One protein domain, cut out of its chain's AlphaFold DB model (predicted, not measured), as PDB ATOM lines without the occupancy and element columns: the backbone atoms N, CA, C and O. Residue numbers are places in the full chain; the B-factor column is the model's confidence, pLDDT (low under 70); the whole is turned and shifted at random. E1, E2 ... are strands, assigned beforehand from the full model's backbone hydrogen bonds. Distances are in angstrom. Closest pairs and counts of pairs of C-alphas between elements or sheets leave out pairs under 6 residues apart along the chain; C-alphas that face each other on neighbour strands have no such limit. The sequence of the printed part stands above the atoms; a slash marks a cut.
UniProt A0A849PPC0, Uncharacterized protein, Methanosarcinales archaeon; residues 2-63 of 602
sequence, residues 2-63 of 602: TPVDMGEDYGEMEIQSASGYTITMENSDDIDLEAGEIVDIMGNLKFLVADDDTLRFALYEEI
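This is residues 2 to 63 of the 602 residues of an uncharacterized protein of Methanosarcinales archaeon (UniProt A0A849PPC0). Two small sheets lie end to end in an elongated domain: a hairpin of E1 and E2, then a meander of E3, E4 and E5, each strand the antiparallel neighbour of the one before. The 62 printed residues have five strands, E1 to E5 in chain order, and no named helix; the class is all strand, with under half of the residues in named elements. The whole is loose, with a radius of gyration of the C-alphas of 13.7 A and spans of 42 by 26 by 15 A.

E1, residues 13 to 19, and E2, residues 22 to 27, form a hairpin, with N 14 and O 26 2.8 A apart. E3, residues 38 to 42, and E4, residues 45 to 49, form another, with N 39 and O 47 at 2.8 A. E4 and E5, residues 57 to 60, form a third, with N 48 and O 58 at 2.9 A. The closest C-alphas of E1 and E3, Met 13 and Met 42, are 6.3 A apart.

E1 begins at C-alpha 13 (-15.106, 8.253, 11.440) and is 17.1 A long; E2 is 16.8 A. E5 ends at C-alpha 60 (-17.331, 18.937, -0.213).

The C-alphas farthest apart, Gly 20 and Asp 53, are 43.3 A apart. The printed part has no cut, no link is long, and no printed residue is under 70 in pLDDT.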
ATOM      1  N   THR A   2     -30.547   9.792  16.249       85.44
ATOM      2  CA  THR A   2     -29.246   9.283  15.800       85.44
ATOM      3  C   THR A   2     -28.479   8.769  17.024       85.44
ATOM      4  O   THR A   2     -28.388   9.510  18.008       85.44
ATOM      5  N   PRO A   3     -28.045   7.500  17.036       86.31
ATOM      6  CA  PRO A   3     -27.261   6.938  18.135       86.31
ATOM      7  C   PRO A   3     -25.876   7.608  18.223       86.31
ATOM      8  O   PRO A   3     -25.410   8.208  17.264       86.31
ATOM      9  N   VAL A   4     -25.269   7.627  19.409       90.56
ATOM     10  CA  VAL A   4     -23.958   8.273  19.640       90.56
ATOM     11  C   VAL A   4     -23.103   7.426  20.580       90.56
ATOM     12  O   VAL A   4     -22.446   7.934  21.493       90.56
ATOM     13  N   ASP A   5     -23.202   6.109  20.425       92.38
ATOM     14  CA  ASP A   5     -22.531   5.174  21.316       92.38
ATOM     15  C   ASP A   5     -21.034   5.085  20.971       92.38
ATOM     16  O   ASP A   5     -20.625   5.226  19.825       92.38
ATOM     17  N   MET A   6     -20.185   4.877  21.982       92.38
ATOM     18  CA  MET A   6     -18.742   4.711  21.762       92.38
ATOM     19  C   MET A   6     -18.468   3.470  20.900       92.38
ATOM     20  O   MET A   6     -18.986   2.391  21.209       92.38
ATOM     21  N   GLY A   7     -17.604   3.616  19.894       90.44
ATOM     22  CA  GLY A   7     -17.282   2.576  18.915       90.44
ATOM     23  C   GLY A   7     -18.294   2.455  17.777       90.44
ATOM     24  O   GLY A   7     -18.330   1.426  17.109       90.44
ATOM     25  N   GLU A   8     -19.173   3.444  17.614       92.25
ATOM     26  CA  GLU A   8     -20.096   3.517  16.487       92.25
ATOM     27  C   GLU A   8     -19.473   4.294  15.323       92.25
ATOM     28  O   GLU A   8     -18.979   5.411  15.513       92.25
ATOM     29  N   ASP A   9     -19.526   3.700  14.133       91.00
ATOM     30  CA  ASP A   9     -18.924   4.233  12.912       91.00
ATOM     31  C   ASP A   9     -19.918   5.068  12.096       91.00
ATOM     32  O   ASP A   9     -21.092   4.715  11.939       91.00
ATOM     33  N   TYR A  10     -19.417   6.155  11.519       90.38
ATOM     34  CA  TYR A  10     -20.108   7.036  10.586       90.38
ATOM     35  C   TYR A  10     -19.185   7.316   9.403       90.38
ATOM     36  O   TYR A  10     -18.387   8.248   9.442       90.38
ATOM     37  N   GLY A  11     -19.308   6.508   8.349       90.00
ATOM     38  CA  GLY A  11     -18.326   6.517   7.263       90.00
ATOM     39  C   GLY A  11     -16.965   6.067   7.790       90.00
ATOM     40  O   GLY A  11     -16.887   5.042   8.462       90.00
ATOM     41  N   GLU A  12     -15.937   6.872   7.549       92.50
ATOM     42  CA  GLU A  12     -14.557   6.622   7.975       92.50
ATOM     43  C   GLU A  12     -14.287   7.031   9.438       92.50
ATOM     44  O   GLU A  12     -13.216   6.760   9.986       92.50
ATOM     45  N   MET A  13     -15.256   7.677  10.099       94.44
ATOM     46  CA  MET A  13     -15.106   8.253  11.440       94.44
ATOM     47  C   MET A  13     -15.795   7.404  12.521       94.44
ATOM     48  O   MET A  13     -16.993   7.148  12.445       94.44
ATOM     49  N   GLU A  14     -15.081   7.060  13.593       94.50
ATOM     50  CA  GLU A  14     -15.586   6.299  14.749       94.50
ATOM     51  C   GLU A  14     -15.798   7.214  15.967       94.50
ATOM     52  O   GLU A  14     -14.926   8.017  16.321       94.50
ATOM     53  N   ILE A  15     -16.929   7.075  16.673       94.81
ATOM     54  CA  ILE A  15     -17.182   7.789  17.934       94.81
ATOM     55  C   ILE A  15     -16.239   7.298  19.039       94.81
ATOM     56  O   ILE A  15     -16.407   6.220  19.610       94.81
ATOM     57  N   GLN A  16     -15.329   8.175  19.456       95.69
ATOM     58  CA  GLN A  16     -14.413   7.934  20.572       95.69
ATOM     59  C   GLN A  16     -15.036   8.284  21.923       95.69
ATOM     60  O   GLN A  16     -14.774   7.639  22.942       95.69
ATOM     61  N   SER A  17     -15.868   9.328  21.963       94.12
ATOM     62  CA  SER A  17     -16.617   9.669  23.170       94.12
ATOM     63  C   SER A  17     -17.841  10.530  22.880       94.12
ATOM     64  O   SER A  17     -17.819  11.395  22.008       94.12
ATOM     65  N   ALA A  18     -18.880  10.338  23.691       91.50
ATOM     66  CA  ALA A  18     -20.021  11.234  23.797       91.50
ATOM     67  C   ALA A  18     -20.194  11.606  25.274       91.50
ATOM     68  O   ALA A  18     -20.606  10.786  26.101       91.50
ATOM     69  N   SER A  19     -19.813  12.830  25.648       90.56
ATOM     70  CA  SER A  19     -19.910  13.277  27.039       90.56
ATOM     71  C   SER A  19     -20.278  14.752  27.154       90.56
ATOM     72  O   SER A  19     -19.770  15.611  26.435       90.56
ATOM     73  N   GLY A  20     -21.191  15.057  28.080       87.69
ATOM     74  CA  GLY A  20     -21.727  16.407  28.238       87.69
ATOM     75  C   GLY A  20     -22.431  16.883  26.966       87.69
ATOM     76  O   GLY A  20     -23.466  16.334  26.603       87.69
ATOM     77  N   TYR A  21     -21.857  17.900  26.321       90.81
ATOM     78  CA  TYR A  21     -22.342  18.494  25.069       90.81
ATOM     79  C   TYR A  21     -21.325  18.349  23.922       90.81
ATOM     80  O   TYR A  21     -21.332  19.146  22.988       90.81
ATOM     81  N   THR A  22     -20.418  17.373  24.013       93.50
ATOM     82  CA  THR A  22     -19.357  17.150  23.026       93.50
ATOM     83  C   THR A  22     -19.371  15.704  22.553       93.50
ATOM     84  O   THR A  22     -19.454  14.775  23.361       93.50
ATOM     85  N   ILE A  23     -19.265  15.540  21.236       94.06
ATOM     86  CA  ILE A  23     -18.982  14.275  20.565       94.06
ATOM     87  C   ILE A  23     -17.584  14.415  19.963       94.06
ATOM     88  O   ILE A  23     -17.258  15.454  19.390       94.06
ATOM     89  N   THR A  24     -16.751  13.397  20.134       94.12
ATOM     90  CA  THR A  24     -15.419  13.327  19.527       94.12
ATOM     91  C   THR A  24     -15.349  12.074  18.684       94.12
ATOM     92  O   THR A  24     -15.696  10.996  19.169       94.12
ATOM     93  N   MET A  25     -14.905  12.237  17.443       94.12
ATOM     94  CA  MET A  25     -14.750  11.162  16.474       94.12
ATOM     95  C   MET A  25     -13.328  11.190  15.928       94.12
ATOM     96  O   MET A  25     -12.746  12.268  15.798       94.12
ATOM     97  N   GLU A  26     -12.781  10.020  15.642       95.25
ATOM     98  CA  GLU A  26     -11.459   9.839  15.036       95.25
ATOM     99  C   GLU A  26     -11.600   8.869  13.865       95.25
ATOM    100  O   GLU A  26     -12.460   7.990  13.906       95.25
ATOM    101  N   ASN A  27     -10.791   9.035  12.820       94.00
ATOM    102  CA  ASN A  27     -10.775   8.088  11.713       94.00
ATOM    103  C   ASN A  27     -10.262   6.725  12.202       94.00
ATOM    104  O   ASN A  27      -9.269   6.657  12.931       94.00
ATOM    105  N   SER A  28     -10.963   5.653  11.837       84.56
ATOM    106  CA  SER A  28     -10.623   4.293  12.288       84.56
ATOM    107  C   SER A  28      -9.538   3.624  11.428       84.56
ATOM    108  O   SER A  28      -8.853   2.719  11.913       84.56
ATOM    109  N   ASP A  29      -9.338   4.115  10.200       87.88
ATOM    110  CA  ASP A  29      -8.286   3.720   9.253       87.88
ATOM    111  C   ASP A  29      -7.713   4.953   8.519       87.88
ATOM    112  O   ASP A  29      -8.204   6.074   8.693       87.88
ATOM    113  N   ASP A  30      -6.645   4.764   7.744       93.06
ATOM    114  CA  ASP A  30      -6.060   5.807   6.895       93.06
ATOM    115  C   ASP A  30      -7.093   6.298   5.854       93.06
ATOM    116  O   ASP A  30      -7.792   5.501   5.234       93.06
ATOM    117  N   ILE A  31      -7.190   7.620   5.660       92.06
ATOM    118  CA  ILE A  31      -8.019   8.232   4.608       92.06
ATOM    119  C   ILE A  31      -7.088   8.594   3.453       92.06
ATOM    120  O   ILE A  31      -6.326   9.562   3.543       92.06
ATOM    121  N   ASP A  32      -7.136   7.795   2.393       92.00
ATOM    122  CA  ASP A  32      -6.347   8.016   1.185       92.00
ATOM    123  C   ASP A  32      -6.986   9.122   0.329       92.00
ATOM    124  O   ASP A  32      -8.190   9.125   0.081       92.00
ATOM    125  N   LEU A  33      -6.168  10.087  -0.098       93.56
ATOM    126  CA  LEU A  33      -6.571  11.158  -1.009       93.56
ATOM    127  C   LEU A  33      -5.899  10.913  -2.359       93.56
ATOM    128  O   LEU A  33      -4.675  11.046  -2.468       93.56
ATOM    129  N   GLU A  34      -6.685  10.554  -3.368       93.38
ATOM    130  CA  GLU A  34      -6.215  10.387  -4.743       93.38
ATOM    131  C   GLU A  34      -6.612  11.599  -5.598       93.38
ATOM    132  O   GLU A  34      -7.629  12.248  -5.353       93.38
ATOM    133  N   ALA A  35      -5.768  11.940  -6.575       94.31
ATOM    134  CA  ALA A  35      -5.985  13.084  -7.457       94.31
ATOM    135  C   ALA A  35      -7.306  12.935  -8.233       94.31
ATOM    136  O   ALA A  35      -7.603  11.855  -8.750       94.31
ATOM    137  N   GLY A  36      -8.100  14.008  -8.278       90.69
ATOM    138  CA  GLY A  36      -9.397  14.050  -8.960       90.69
ATOM    139  C   GLY A  36     -10.528  13.275  -8.272       90.69
ATOM    140  O   GLY A  36     -11.619  13.158  -8.836       90.69
ATOM    141  N   GLU A  37     -10.309  12.725  -7.072       94.44
ATOM    142  CA  GLU A  37     -11.333  11.949  -6.371       94.44
ATOM    143  C   GLU A  37     -12.213  12.786  -5.432       94.44
ATOM    144  O   GLU A  37     -11.799  13.777  -4.824       94.44
ATOM    145  N   ILE A  38     -13.457  12.322  -5.270       93.75
ATOM    146  CA  ILE A  38     -14.331  12.712  -4.164       93.75
ATOM    147  C   ILE A  38     -14.289  11.593  -3.122       93.75
ATOM    148  O   ILE A  38     -14.755  10.482  -3.376       93.75
ATOM    149  N   VAL A  39     -13.767  11.901  -1.938       93.25
ATOM    150  CA  VAL A  39     -13.547  10.949  -0.844       93.25
ATOM    151  C   VAL A  39     -14.629  11.124   0.219       93.25
ATOM    152  O   VAL A  39     -14.727  12.176   0.850       93.25
ATOM    153  N   ASP A  40     -15.462  10.105   0.432       91.81
ATOM    154  CA  ASP A  40     -16.487  10.120   1.483       91.81
ATOM    155  C   ASP A  40     -15.839  10.085   2.882       91.81
ATOM    156  O   ASP A  40     -14.953   9.275   3.135       91.81
ATOM    157  N   ILE A  41     -16.294  10.944   3.807       92.12
ATOM    158  CA  ILE A  41     -15.755  11.005   5.180       92.12
ATOM    159  C   ILE A  41     -16.795  10.545   6.194       92.12
ATOM    160  O   ILE A  41     -16.619   9.520   6.845       92.12
ATOM    161  N   MET A  42     -17.886  11.299   6.359       89.56
ATOM    162  CA  MET A  42     -18.963  10.943   7.288       89.56
ATOM    163  C   MET A  42     -20.272  11.651   6.940       89.56
ATOM    164  O   MET A  42     -20.299  12.862   6.718       89.56
ATOM    165  N   GLY A  43     -21.392  10.924   6.966       86.19
ATOM    166  CA  GLY A  43     -22.693  11.496   6.607       86.19
ATOM    167  C   GLY A  43     -22.665  12.093   5.195       86.19
ATOM    168  O   GLY A  43     -22.420  11.365   4.241       86.19
ATOM    169  N   ASN A  44     -22.894  13.404   5.084       87.44
ATOM    170  CA  ASN A  44     -22.808  14.145   3.818       87.44
ATOM    171  C   ASN A  44     -21.440  14.813   3.589       87.44
ATOM    172  O   ASN A  44     -21.233  15.409   2.537       87.44
ATOM    173  N   LEU A  45     -20.532  14.767   4.570       89.38
ATOM    174  CA  LEU A  45     -19.222  15.401   4.466       89.38
ATOM    175  C   LEU A  45     -18.280  14.517   3.662       89.38
ATOM    176  O   LEU A  45     -18.060  13.351   4.006       89.38
ATOM    177  N   LYS A  46     -17.692  15.116   2.633       93.75
ATOM    178  CA  LYS A  46     -16.703  14.506   1.752       93.75
ATOM    179  C   LYS A  46     -15.490  15.427   1.621       93.75
ATOM    180  O   LYS A  46     -15.542  16.588   2.036       93.75
ATOM    181  N   PHE A  47     -14.424  14.932   1.011       94.62
ATOM    182  CA  PHE A  47     -13.375  15.760   0.432       94.62
ATOM    183  C   PHE A  47     -13.456  15.730  -1.087       94.62
ATOM    184  O   PHE A  47     -13.630  14.667  -1.663       94.62
ATOM    185  N   LEU A  48     -13.311  16.889  -1.721       94.38
ATOM    186  CA  LEU A  48     -12.944  16.999  -3.132       94.38
ATOM    187  C   LEU A  48     -11.428  17.168  -3.195       94.38
ATOM    188  O   LEU A  48     -10.901  18.026  -2.482       94.38
ATOM    189  N   VAL A  49     -10.746  16.372  -4.012       95.31
ATOM    190  CA  VAL A  49      -9.290  16.408  -4.183       95.31
ATOM    191  C   VAL A  49      -8.953  16.903  -5.589       95.31
ATOM    192  O   VAL A  49      -9.531  16.424  -6.559       95.31
ATOM    193  N   ALA A  50      -8.015  17.847  -5.690       94.00
ATOM    194  CA  ALA A  50      -7.524  18.369  -6.966       94.00
ATOM    195  C   ALA A  50      -6.968  17.251  -7.859       94.00
ATOM    196  O   ALA A  50      -6.222  16.398  -7.366       94.00
ATOM    197  N   ASP A  51      -7.251  17.295  -9.159       91.12
ATOM    198  CA  ASP A  51      -6.541  16.510 -10.173       91.12
ATOM    199  C   ASP A  51      -5.219  17.195 -10.554       91.12
ATOM    200  O   ASP A  51      -5.028  17.701 -11.657       91.12
ATOM    201  N   ASP A  52      -4.302  17.267  -9.585       89.38
ATOM    202  CA  ASP A  52      -3.001  17.917  -9.738       89.38
ATOM    203  C   ASP A  52      -1.884  17.137  -9.031       89.38
ATOM    204  O   ASP A  52      -2.089  16.476  -8.009       89.38
ATOM    205  N   ASP A  53      -0.654  17.282  -9.534       87.50
ATOM    206  CA  ASP A  53       0.545  16.692  -8.924       87.50
ATOM    207  C   ASP A  53       0.754  17.183  -7.474       87.50
ATOM    208  O   ASP A  53       1.358  16.488  -6.646       87.50
ATOM    209  N   THR A  54       0.277  18.390  -7.148       90.12
ATOM    210  CA  THR A  54       0.244  18.922  -5.784       90.12
ATOM    211  C   THR A  54      -1.166  18.810  -5.214       90.12
ATOM    212  O   THR A  54      -1.981  19.714  -5.362       90.12
ATOM    213  N   LEU A  55      -1.431  17.735  -4.469       89.62
ATOM    214  CA  LEU A  55      -2.750  17.510  -3.878       89.62
ATOM    215  C   LEU A  55      -3.202  18.683  -2.993       89.62
ATOM    216  O   LEU A  55      -2.578  19.016  -1.978       89.62
ATOM    217  N   ARG A  56      -4.335  19.266  -3.378       93.62
ATOM    218  CA  ARG A  56      -5.169  20.166  -2.580       93.62
ATOM    219  C   ARG A  56      -6.487  19.449  -2.331       93.62
ATOM    220  O   ARG A  56      -6.915  18.650  -3.158       93.62
ATOM    221  N   PHE A  57      -7.121  19.708  -1.198       93.62
ATOM    222  CA  PHE A  57      -8.438  19.153  -0.918       93.62
ATOM    223  C   PHE A  57      -9.303  20.162  -0.171       93.62
ATOM    224  O   PHE A  57      -8.792  20.989   0.589       93.62
ATOM    225  N   ALA A  58     -10.611  20.075  -0.376       92.44
ATOM    226  CA  ALA A  58     -11.603  20.928   0.265       92.44
ATOM    227  C   ALA A  58     -12.752  20.088   0.821       92.44
ATOM    228  O   ALA A  58     -13.044  19.007   0.308       92.44
ATOM    229  N   LEU A  59     -13.416  20.584   1.870       91.38
ATOM    230  CA  LEU A  59     -14.686  20.004   2.304       91.38
ATOM    231  C   LEU A  59     -15.701  20.133   1.169       91.38
ATOM    232  O   LEU A  59     -15.859  21.205   0.591       91.38
ATOM    233  N   TYR A  60     -16.388  19.037   0.883       89.69
ATOM    234  CA  TYR A  60     -17.331  18.937  -0.213       89.69
ATOM    235  C   TYR A  60     -18.661  18.380   0.287       89.69
ATOM    236  O   TYR A  60     -18.708  17.391   1.023       89.69
ATOM    237  N   GLU A  61     -19.740  19.031  -0.129       88.38
ATOM    238  CA  GLU A  61     -21.110  18.562   0.030       88.38
ATOM    239  C   GLU A  61     -21.833  18.785  -1.300       88.38
ATOM    240  O   GLU A  61     -21.832  19.889  -1.845       88.38
ATOM    241  N   GLU A  62     -22.442  17.728  -1.831       83.38
ATOM    242  CA  GLU A  62     -23.203  17.793  -3.075       83.38
ATOM    243  C   GLU A  62     -24.678  18.072  -2.770       83.38
ATOM    244  O   GLU A  62     -25.341  17.299  -2.074       83.38
ATOM    245  N   ILE A  63     -25.213  19.163  -3.320       81.69
ATOM    246  CA  ILE A  63     -26.633  19.506  -3.211       81.69
ATOM    247  C   ILE A  63     -27.303  19.199  -4.549       81.69
ATOM    248  O   ILE A  63     -27.121  19.923  -5.523       81.69
TER     249      ILE A  63